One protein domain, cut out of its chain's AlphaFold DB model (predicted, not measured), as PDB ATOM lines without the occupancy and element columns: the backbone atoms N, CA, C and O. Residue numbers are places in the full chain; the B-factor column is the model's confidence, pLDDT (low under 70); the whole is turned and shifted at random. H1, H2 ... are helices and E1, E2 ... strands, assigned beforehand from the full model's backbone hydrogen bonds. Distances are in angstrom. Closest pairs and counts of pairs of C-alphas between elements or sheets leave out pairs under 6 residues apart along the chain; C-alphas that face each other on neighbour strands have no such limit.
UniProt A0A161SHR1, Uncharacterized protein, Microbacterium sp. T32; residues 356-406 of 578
ATOM      1  N   GLY A 356     105.066  85.148 102.899       95.75
ATOM      2  CA  GLY A 356     104.851  84.876 101.480       95.75
ATOM      3  C   GLY A 356     105.966  84.035 100.876       95.75
ATOM      4  O   GLY A 356     106.958  83.723 101.534       95.75
ATOM      5  N   ARG A 357     105.797  83.647  99.615       95.12
ATOM      6  CA  ARG A 357     106.756  82.837  98.854       95.12
ATOM      7  C   ARG A 357     107.158  83.558  97.575       95.12
ATOM      8  O   ARG A 357     106.325  84.195  96.944       95.12
ATOM      9  N   VAL A 358     108.426  83.464  97.188       93.62
ATOM     10  CA  VAL A 358     108.922  84.078  95.943       93.62
ATOM     11  C   VAL A 358     108.459  83.275  94.721       93.62
ATOM     12  O   VAL A 358     108.012  83.849  93.735       93.62
ATOM     13  N   ASP A 359     108.499  81.949  94.817       91.06
ATOM     14  CA  ASP A 359     107.972  81.005  93.831       91.06
ATOM     15  C   ASP A 359     107.421  79.745  94.529       91.06
ATOM     16  O   ASP A 359     107.420  79.640  95.758       91.06
ATOM     17  N   SER A 360     106.919  78.779  93.756       87.12
ATOM     18  CA  SER A 360     106.303  77.559  94.294       87.12
ATOM     19  C   SER A 360     107.287  76.615  94.998       87.12
ATOM     20  O   SER A 360     106.849  75.798  95.807       87.12
ATOM     21  N   SER A 361     108.585  76.724  94.702       88.94
ATOM     22  CA  SER A 361     109.674  75.921  95.281       88.94
ATOM     23  C   SER A 361     110.351  76.582  96.480       88.94
ATOM     24  O   SER A 361     111.053  75.921  97.244       88.94
ATOM     25  N   SER A 362     110.141  77.883  96.644       90.25
ATOM     26  CA  SER A 362     110.757  78.691  97.679       90.25
ATOM     27  C   SER A 362     110.225  78.363  99.079       90.25
ATOM     28  O   SER A 362     109.042  78.028  99.230       90.25
ATOM     29  N   PRO A 363     111.050  78.531 100.133       92.12
ATOM     30  CA  PRO A 363     110.566  78.463 101.505       92.12
ATOM     31  C   PRO A 363     109.564  79.590 101.783       92.12
ATOM     32  O   PRO A 363     109.418  80.548 101.021       92.12
ATOM     33  N   THR A 364     108.884  79.491 102.923       96.44
ATOM     34  CA  THR A 364     108.072  80.603 103.423       96.44
ATOM     35  C   THR A 364     108.996  81.693 103.957       96.44
ATOM     36  O   THR A 364     109.850  81.424 104.798       96.44
ATOM     37  N   TYR A 365     108.818  82.927 103.499       97.06
ATOM     38  CA  TYR A 365     109.530  84.095 104.006       97.06
ATOM     39  C   TYR A 365     108.627  84.900 104.924       97.06
ATOM     40  O   TYR A 365     107.481  85.162 104.574       97.06
ATOM     41  N   GLN A 366     109.159  85.360 106.052       96.44
ATOM     42  CA  GLN A 366     108.563  86.460 106.803       96.44
ATOM     43  C   GLN A 366     108.995  87.785 106.167       96.44
ATOM     44  O   GLN A 366     110.182  88.006 105.912       96.44
ATOM     45  N   MET A 367     108.035  88.669 105.925       96.38
ATOM     46  CA  MET A 367     108.257  90.026 105.442       96.38
ATOM     47  C   MET A 367     108.521  90.959 106.623       96.38
ATOM     48  O   MET A 367     107.663  91.137 107.484       96.38
ATOM     49  N   ASN A 368     109.698  91.583 106.641       91.50
ATOM     50  CA  ASN A 368     110.041  92.663 107.563       91.50
ATOM     51  C   ASN A 368     110.431  93.902 106.743       91.50
ATOM     52  O   ASN A 368     111.585  94.072 106.336       91.50
ATOM     53  N   GLY A 369     109.428  94.717 106.406       90.50
ATOM     54  CA  GLY A 369     109.573  95.785 105.420       90.50
ATOM     55  C   GLY A 369     109.991  95.223 104.057       90.50
ATOM     56  O   GLY A 369     109.343  94.330 103.519       90.50
ATOM     57  N   ALA A 370     111.100  95.723 103.504       92.12
ATOM     58  CA  ALA A 370     111.660  95.227 102.244       92.12
ATOM     59  C   ALA A 370     112.518  93.954 102.405       92.12
ATOM     60  O   ALA A 370     112.992  93.407 101.409       92.12
ATOM     61  N   ARG A 371     112.753  93.464 103.626       94.75
ATOM     62  CA  ARG A 371     113.590  92.283 103.863       94.75
ATOM     63  C   ARG A 371     112.731  91.022 103.946       94.75
ATOM     64  O   ARG A 371     111.813  90.951 104.760       94.75
ATOM     65  N   LEU A 372     113.063  90.018 103.139       96.19
ATOM     66  CA  LEU A 372     112.462  88.685 103.184       96.19
ATOM     67  C   LEU A 372     113.361  87.766 103.999       96.19
ATOM     68  O   LEU A 372     114.500  87.501 103.617       96.19
ATOM     69  N   VAL A 373     112.871  87.284 105.136       93.75
ATOM     70  CA  VAL A 373     113.636  86.398 106.016       93.75
ATOM     71  C   VAL A 373     113.129  84.969 105.833       93.75
ATOM     72  O   VAL A 373     111.955  84.734 106.111       93.75
ATOM     73  N   PRO A 374     113.948  84.017 105.347       94.75
ATOM     74  CA  PRO A 374     113.480  82.653 105.134       94.75
ATOM     75  C   PRO A 374     113.191  81.984 106.476       94.75
ATOM     76  O   PRO A 374     114.031  82.014 107.373       94.75
ATOM     77  N   MET A 375     112.012  81.386 106.620       95.00
ATOM     78  CA  MET A 375     111.705  80.468 107.716       95.00
ATOM     79  C   MET A 375     112.214  79.086 107.330       95.00
ATOM     80  O   MET A 375     111.997  78.655 106.197       95.00
ATOM     81  N   TYR A 376     112.878  78.398 108.257       93.44
ATOM     82  CA  TYR A 376     113.418  77.068 107.983       93.44
ATOM     83  C   TYR A 376     112.339  76.083 107.494       93.44
ATOM     84  O   TYR A 376     112.526  75.417 106.478       93.44
ATOM     85  N   ASP A 377     111.197  76.031 108.183       91.94
ATOM     86  CA  ASP A 377     110.045  75.212 107.813       91.94
ATOM     87  C   ASP A 377     108.721  75.863 108.270       91.94
ATOM     88  O   ASP A 377     108.693  76.969 108.824       91.94
ATOM     89  N   SER A 378     107.597  75.186 108.013       90.94
ATOM     90  CA  SER A 378     106.264  75.658 108.407       90.94
ATOM     91  C   SER A 378     106.028  75.639 109.921       90.94
ATOM     92  O   SER A 378     105.213  76.425 110.407       90.94
ATOM     93  N   ALA A 379     106.737  74.788 110.670       92.50
ATOM     94  CA  ALA A 379     106.656  74.740 112.129       92.50
ATOM     95  C   ALA A 379     107.385  75.933 112.759       92.50
ATOM     96  O   ALA A 379     106.890  76.524 113.710       92.50
ATOM     97  N   VAL A 380     108.514  76.358 112.194       94.00
ATOM     98  CA  VAL A 380     109.160  77.621 112.562       94.00
ATOM     99  C   VAL A 380     108.268  78.795 112.169       94.00
ATOM    100  O   VAL A 380     108.044  79.691 112.977       94.00
ATOM    101  N   ALA A 381     107.692  78.794 110.964       95.25
ATOM    102  CA  ALA A 381     106.798  79.873 110.547       95.25
ATOM    103  C   ALA A 381     105.604  80.051 111.508       95.25
ATOM    104  O   ALA A 381     105.215  81.184 111.794       95.25
ATOM    105  N   SER A 382     105.064  78.961 112.068       94.19
ATOM    106  CA  SER A 382     103.965  79.042 113.034       94.19
ATOM    107  C   SER A 382     104.375  79.663 114.371       94.19
ATOM    108  O   SER A 382     103.578  80.404 114.950       94.19
ATOM    109  N   THR A 383     105.619  79.484 114.839       92.19
ATOM    110  CA  THR A 383     106.090  80.159 116.067       92.19
ATOM    111  C   THR A 383     106.114  81.680 115.918       92.19
ATOM    112  O   THR A 383     105.891  82.394 116.891       92.19
ATOM    113  N   PHE A 384     106.321  82.182 114.696       92.00
ATOM    114  CA  PHE A 384     106.276  83.615 114.375       92.00
ATOM    115  C   PHE A 384     104.880  84.105 113.955       92.00
ATOM    116  O   PHE A 384     104.705  85.287 113.662       92.00
ATOM    117  N   ASN A 385     103.884  83.217 113.943       94.19
ATOM    118  CA  ASN A 385     102.499  83.514 113.594       94.19
ATOM    119  C   ASN A 385     101.536  83.012 114.684       94.19
ATOM    120  O   ASN A 385     100.551  82.325 114.417       94.19
ATOM    121  N   TYR A 386     101.846  83.341 115.941       91.25
ATOM    122  CA  TYR A 386     100.988  83.065 117.103       91.25
ATOM    123  C   TYR A 386     100.603  81.581 117.271       91.25
ATOM    124  O   TYR A 386      99.528  81.261 117.771       91.25
ATOM    125  N   GLY A 387     101.472  80.665 116.837       90.75
ATOM    126  CA  GLY A 387     101.264  79.218 116.906       90.75
ATOM    127  C   GLY A 387     100.452  78.622 115.750       90.75
ATOM    128  O   GLY A 387     100.304  77.403 115.691       90.75
ATOM    129  N   ALA A 388      99.953  79.433 114.814       92.12
ATOM    130  CA  ALA A 388      99.191  78.971 113.656       92.12
ATOM    131  C   ALA A 388     100.054  78.954 112.388       92.12
ATOM    132  O   ALA A 388     100.874  79.843 112.179       92.12
ATOM    133  N   VAL A 389      99.842  77.982 111.496       92.00
ATOM    134  CA  VAL A 389     100.508  77.980 110.180       92.00
ATOM    135  C   VAL A 389     100.067  79.227 109.399       92.00
ATOM    136  O   VAL A 389      98.863  79.409 109.205       92.00
ATOM    137  N   PRO A 390     100.994  80.106 108.974       94.62
ATOM    138  CA  PRO A 390     100.619  81.333 108.284       94.62
ATOM    139  C   PRO A 390     100.112  81.058 106.869       94.62
ATOM    140  O   PRO A 390     100.621  80.184 106.164       94.62
ATOM    141  N   TYR A 391      99.143  81.859 106.423       94.19
ATOM    142  CA  TYR A 391      98.795  81.924 105.009       94.19
ATOM    143  C   TYR A 391      99.929  82.602 104.229       94.19
ATOM    144  O   TYR A 391     100.202  83.780 104.459       94.19
ATOM    145  N   ALA A 392     100.569  81.868 103.313       93.81
ATOM    146  CA  ALA A 392     101.726  82.330 102.544       93.81
ATOM    147  C   ALA A 392     101.541  82.119 101.027       93.81
ATOM    148  O   ALA A 392     101.975  81.112 100.447       93.81
ATOM    149  N   ALA A 393     100.896  83.092 100.378       93.00
ATOM    150  CA  ALA A 393     100.742  83.144  98.922       93.00
ATOM    151  C   ALA A 393     102.059  83.466  98.193       93.00
ATOM    152  O   ALA A 393     103.065  83.832  98.811       93.00
ATOM    153  N   LEU A 394     102.042  83.334  96.863       92.69
ATOM    154  CA  LEU A 394     103.114  83.862  96.022       92.69
ATOM    155  C   LEU A 394     103.108  85.392  96.095       92.69
ATOM    156  O   LEU A 394     102.071  86.033  95.915       92.69
ATOM    157  N   LEU A 395     104.271  85.968  96.372       93.12
ATOM    158  CA  LEU A 395     104.449  87.408  96.455       93.12
ATOM    159  C   LEU A 395     104.289  88.034  95.064       93.12
ATOM    160  O   LEU A 395     104.820  87.496  94.087       93.12
ATOM    161  N   PRO A 396     103.625  89.198  94.955       89.62
ATOM    162  CA  PRO A 396     103.606  89.951  93.710       89.62
ATOM    163  C   PRO A 396     105.027  90.244  93.219       89.62
ATOM    164  O   PRO A 396     105.922  90.554  94.009       89.62
ATOM    165  N   THR A 397     105.236  90.209  91.902       88.69
ATOM    166  CA  THR A 397     106.559  90.440  91.290       88.69
ATOM    167  C   THR A 397     107.160  91.791  91.678       88.69
ATOM    168  O   THR A 397     108.370  91.897  91.856       88.69
ATOM    169  N   SER A 398     106.323  92.812  91.887       87.56
ATOM    170  CA  SER A 398     106.730  94.130  92.382       87.56
ATOM    171  C   SER A 398     107.276  94.100  93.813       87.56
ATOM    172  O   SER A 398     108.205  94.844  94.124       87.56
ATOM    173  N   VAL A 399     106.742  93.232  94.679       92.94
ATOM    174  CA  VAL A 399     107.259  93.018  96.037       92.94
ATOM    175  C   VAL A 399     108.587  92.287  95.980       92.94
ATOM    176  O   VAL A 399     109.546  92.731  96.598       92.94
ATOM    177  N   VAL A 400     108.672  91.214  95.191       94.12
ATOM    178  CA  VAL A 400     109.921  90.460  95.022       94.12
ATOM    179  C   VAL A 400     111.035  91.369  94.494       94.12
ATOM    180  O   VAL A 400     112.127  91.380  95.054       94.12
ATOM    181  N   ALA A 401     110.753  92.187  93.476       93.50
ATOM    182  CA  ALA A 401     111.741  93.061  92.841       93.50
ATOM    183  C   ALA A 401     112.303  94.153  93.770       93.50
ATOM    184  O   ALA A 401     113.451  94.560  93.604       93.50
ATOM    185  N   ARG A 402     111.517  94.634  94.742       93.81
ATOM    186  CA  ARG A 402     111.962  95.646  95.722       93.81
ATOM    187  C   ARG A 402     112.554  95.041  96.997       93.81
ATOM    188  O   ARG A 402     112.964  95.788  97.885       93.81
ATOM    189  N   SER A 403     112.543  93.717  97.119       95.81
ATOM    190  CA  SER A 403     112.915  93.022  98.340       95.81
ATOM    191  C   SER A 403     114.343  92.489  98.318       95.81
ATOM    192  O   SER A 403     114.879  92.114  97.281       95.81
ATOM    193  N   THR A 404     114.954  92.400  99.500       96.19
ATOM    194  CA  THR A 404     116.238  91.713  99.703       96.19
ATOM    195  C   THR A 404     116.034  90.457 100.537       96.19
ATOM    196  O   THR A 404     115.428  90.499 101.611       96.19
ATOM    197  N   VAL A 405     116.525  89.319 100.047       92.69
ATOM    198  CA  VAL A 405     116.459  88.054 100.786       92.69
ATOM    199  C   VAL A 405     117.588  88.013 101.812       92.69
ATOM    200  O   VAL A 405     118.759  88.193 101.485       92.69
ATOM    201  N   SER A 406     117.231  87.783 103.072       90.38
ATOM    202  CA  SER A 406     118.179  87.579 104.161       90.38
ATOM    203  C   SER A 406     118.986  86.301 103.931       90.38
ATOM    204  O   SER A 406     118.404  85.244 103.702       90.38
TER     205      SER A 406
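What this domain is: This is residues 356 to 406 of the 578 residues of an uncharacterized protein of Microbacterium sp. T32 (UniProt A0A161SHR1). With little regular structure, this domain is a small antiparallel hairpin, E1 and E2, between two short helices, H1 and H2, at opposite ends of the long axis; unnamed residues 384 to 396 run from one end to the other. The 51 printed residues include, in order, E1, E2, H1 and H2, a mixed class with only 20 residues in named elements. It is compact, radius of gyration of the C-alphas 10.4 A, spanning 29 by 20 by 15 A.

How they stand to each other: E1, residues 365 to 368, and E2, residues 371 to 374, form a hairpin at 150 degrees; N 366 and O 373 are 2.9 A apart. Residues 371 to 372 of E2 also pair, parallel, with residues 404 to 405. The closest C-alphas of E1 and H1, residues 378 to 383, are those of Gln 366 and Ala 381, 7.8 A apart. H2, residues 397 to 402, is apart from E1, E2 and H1. In H1 and H2 every O i to N i+4 pair is within hydrogen-bond range.

Where its parts are: E1 spans 9.3 A from C-alpha 365 at (109.530, 84.095, 104.006), E2 9.7 A, H1 8.9 A, and H2 8.7 A to C-alpha 402 at (111.962, 95.646, 95.722).

The domain as a whole: The farthest C-alphas, Gly 387 and Ala 401, are 29.7 A apart. H1 to H2 is a long link. The printed part has no cut, and no printed residue is under 70 in pLDDT.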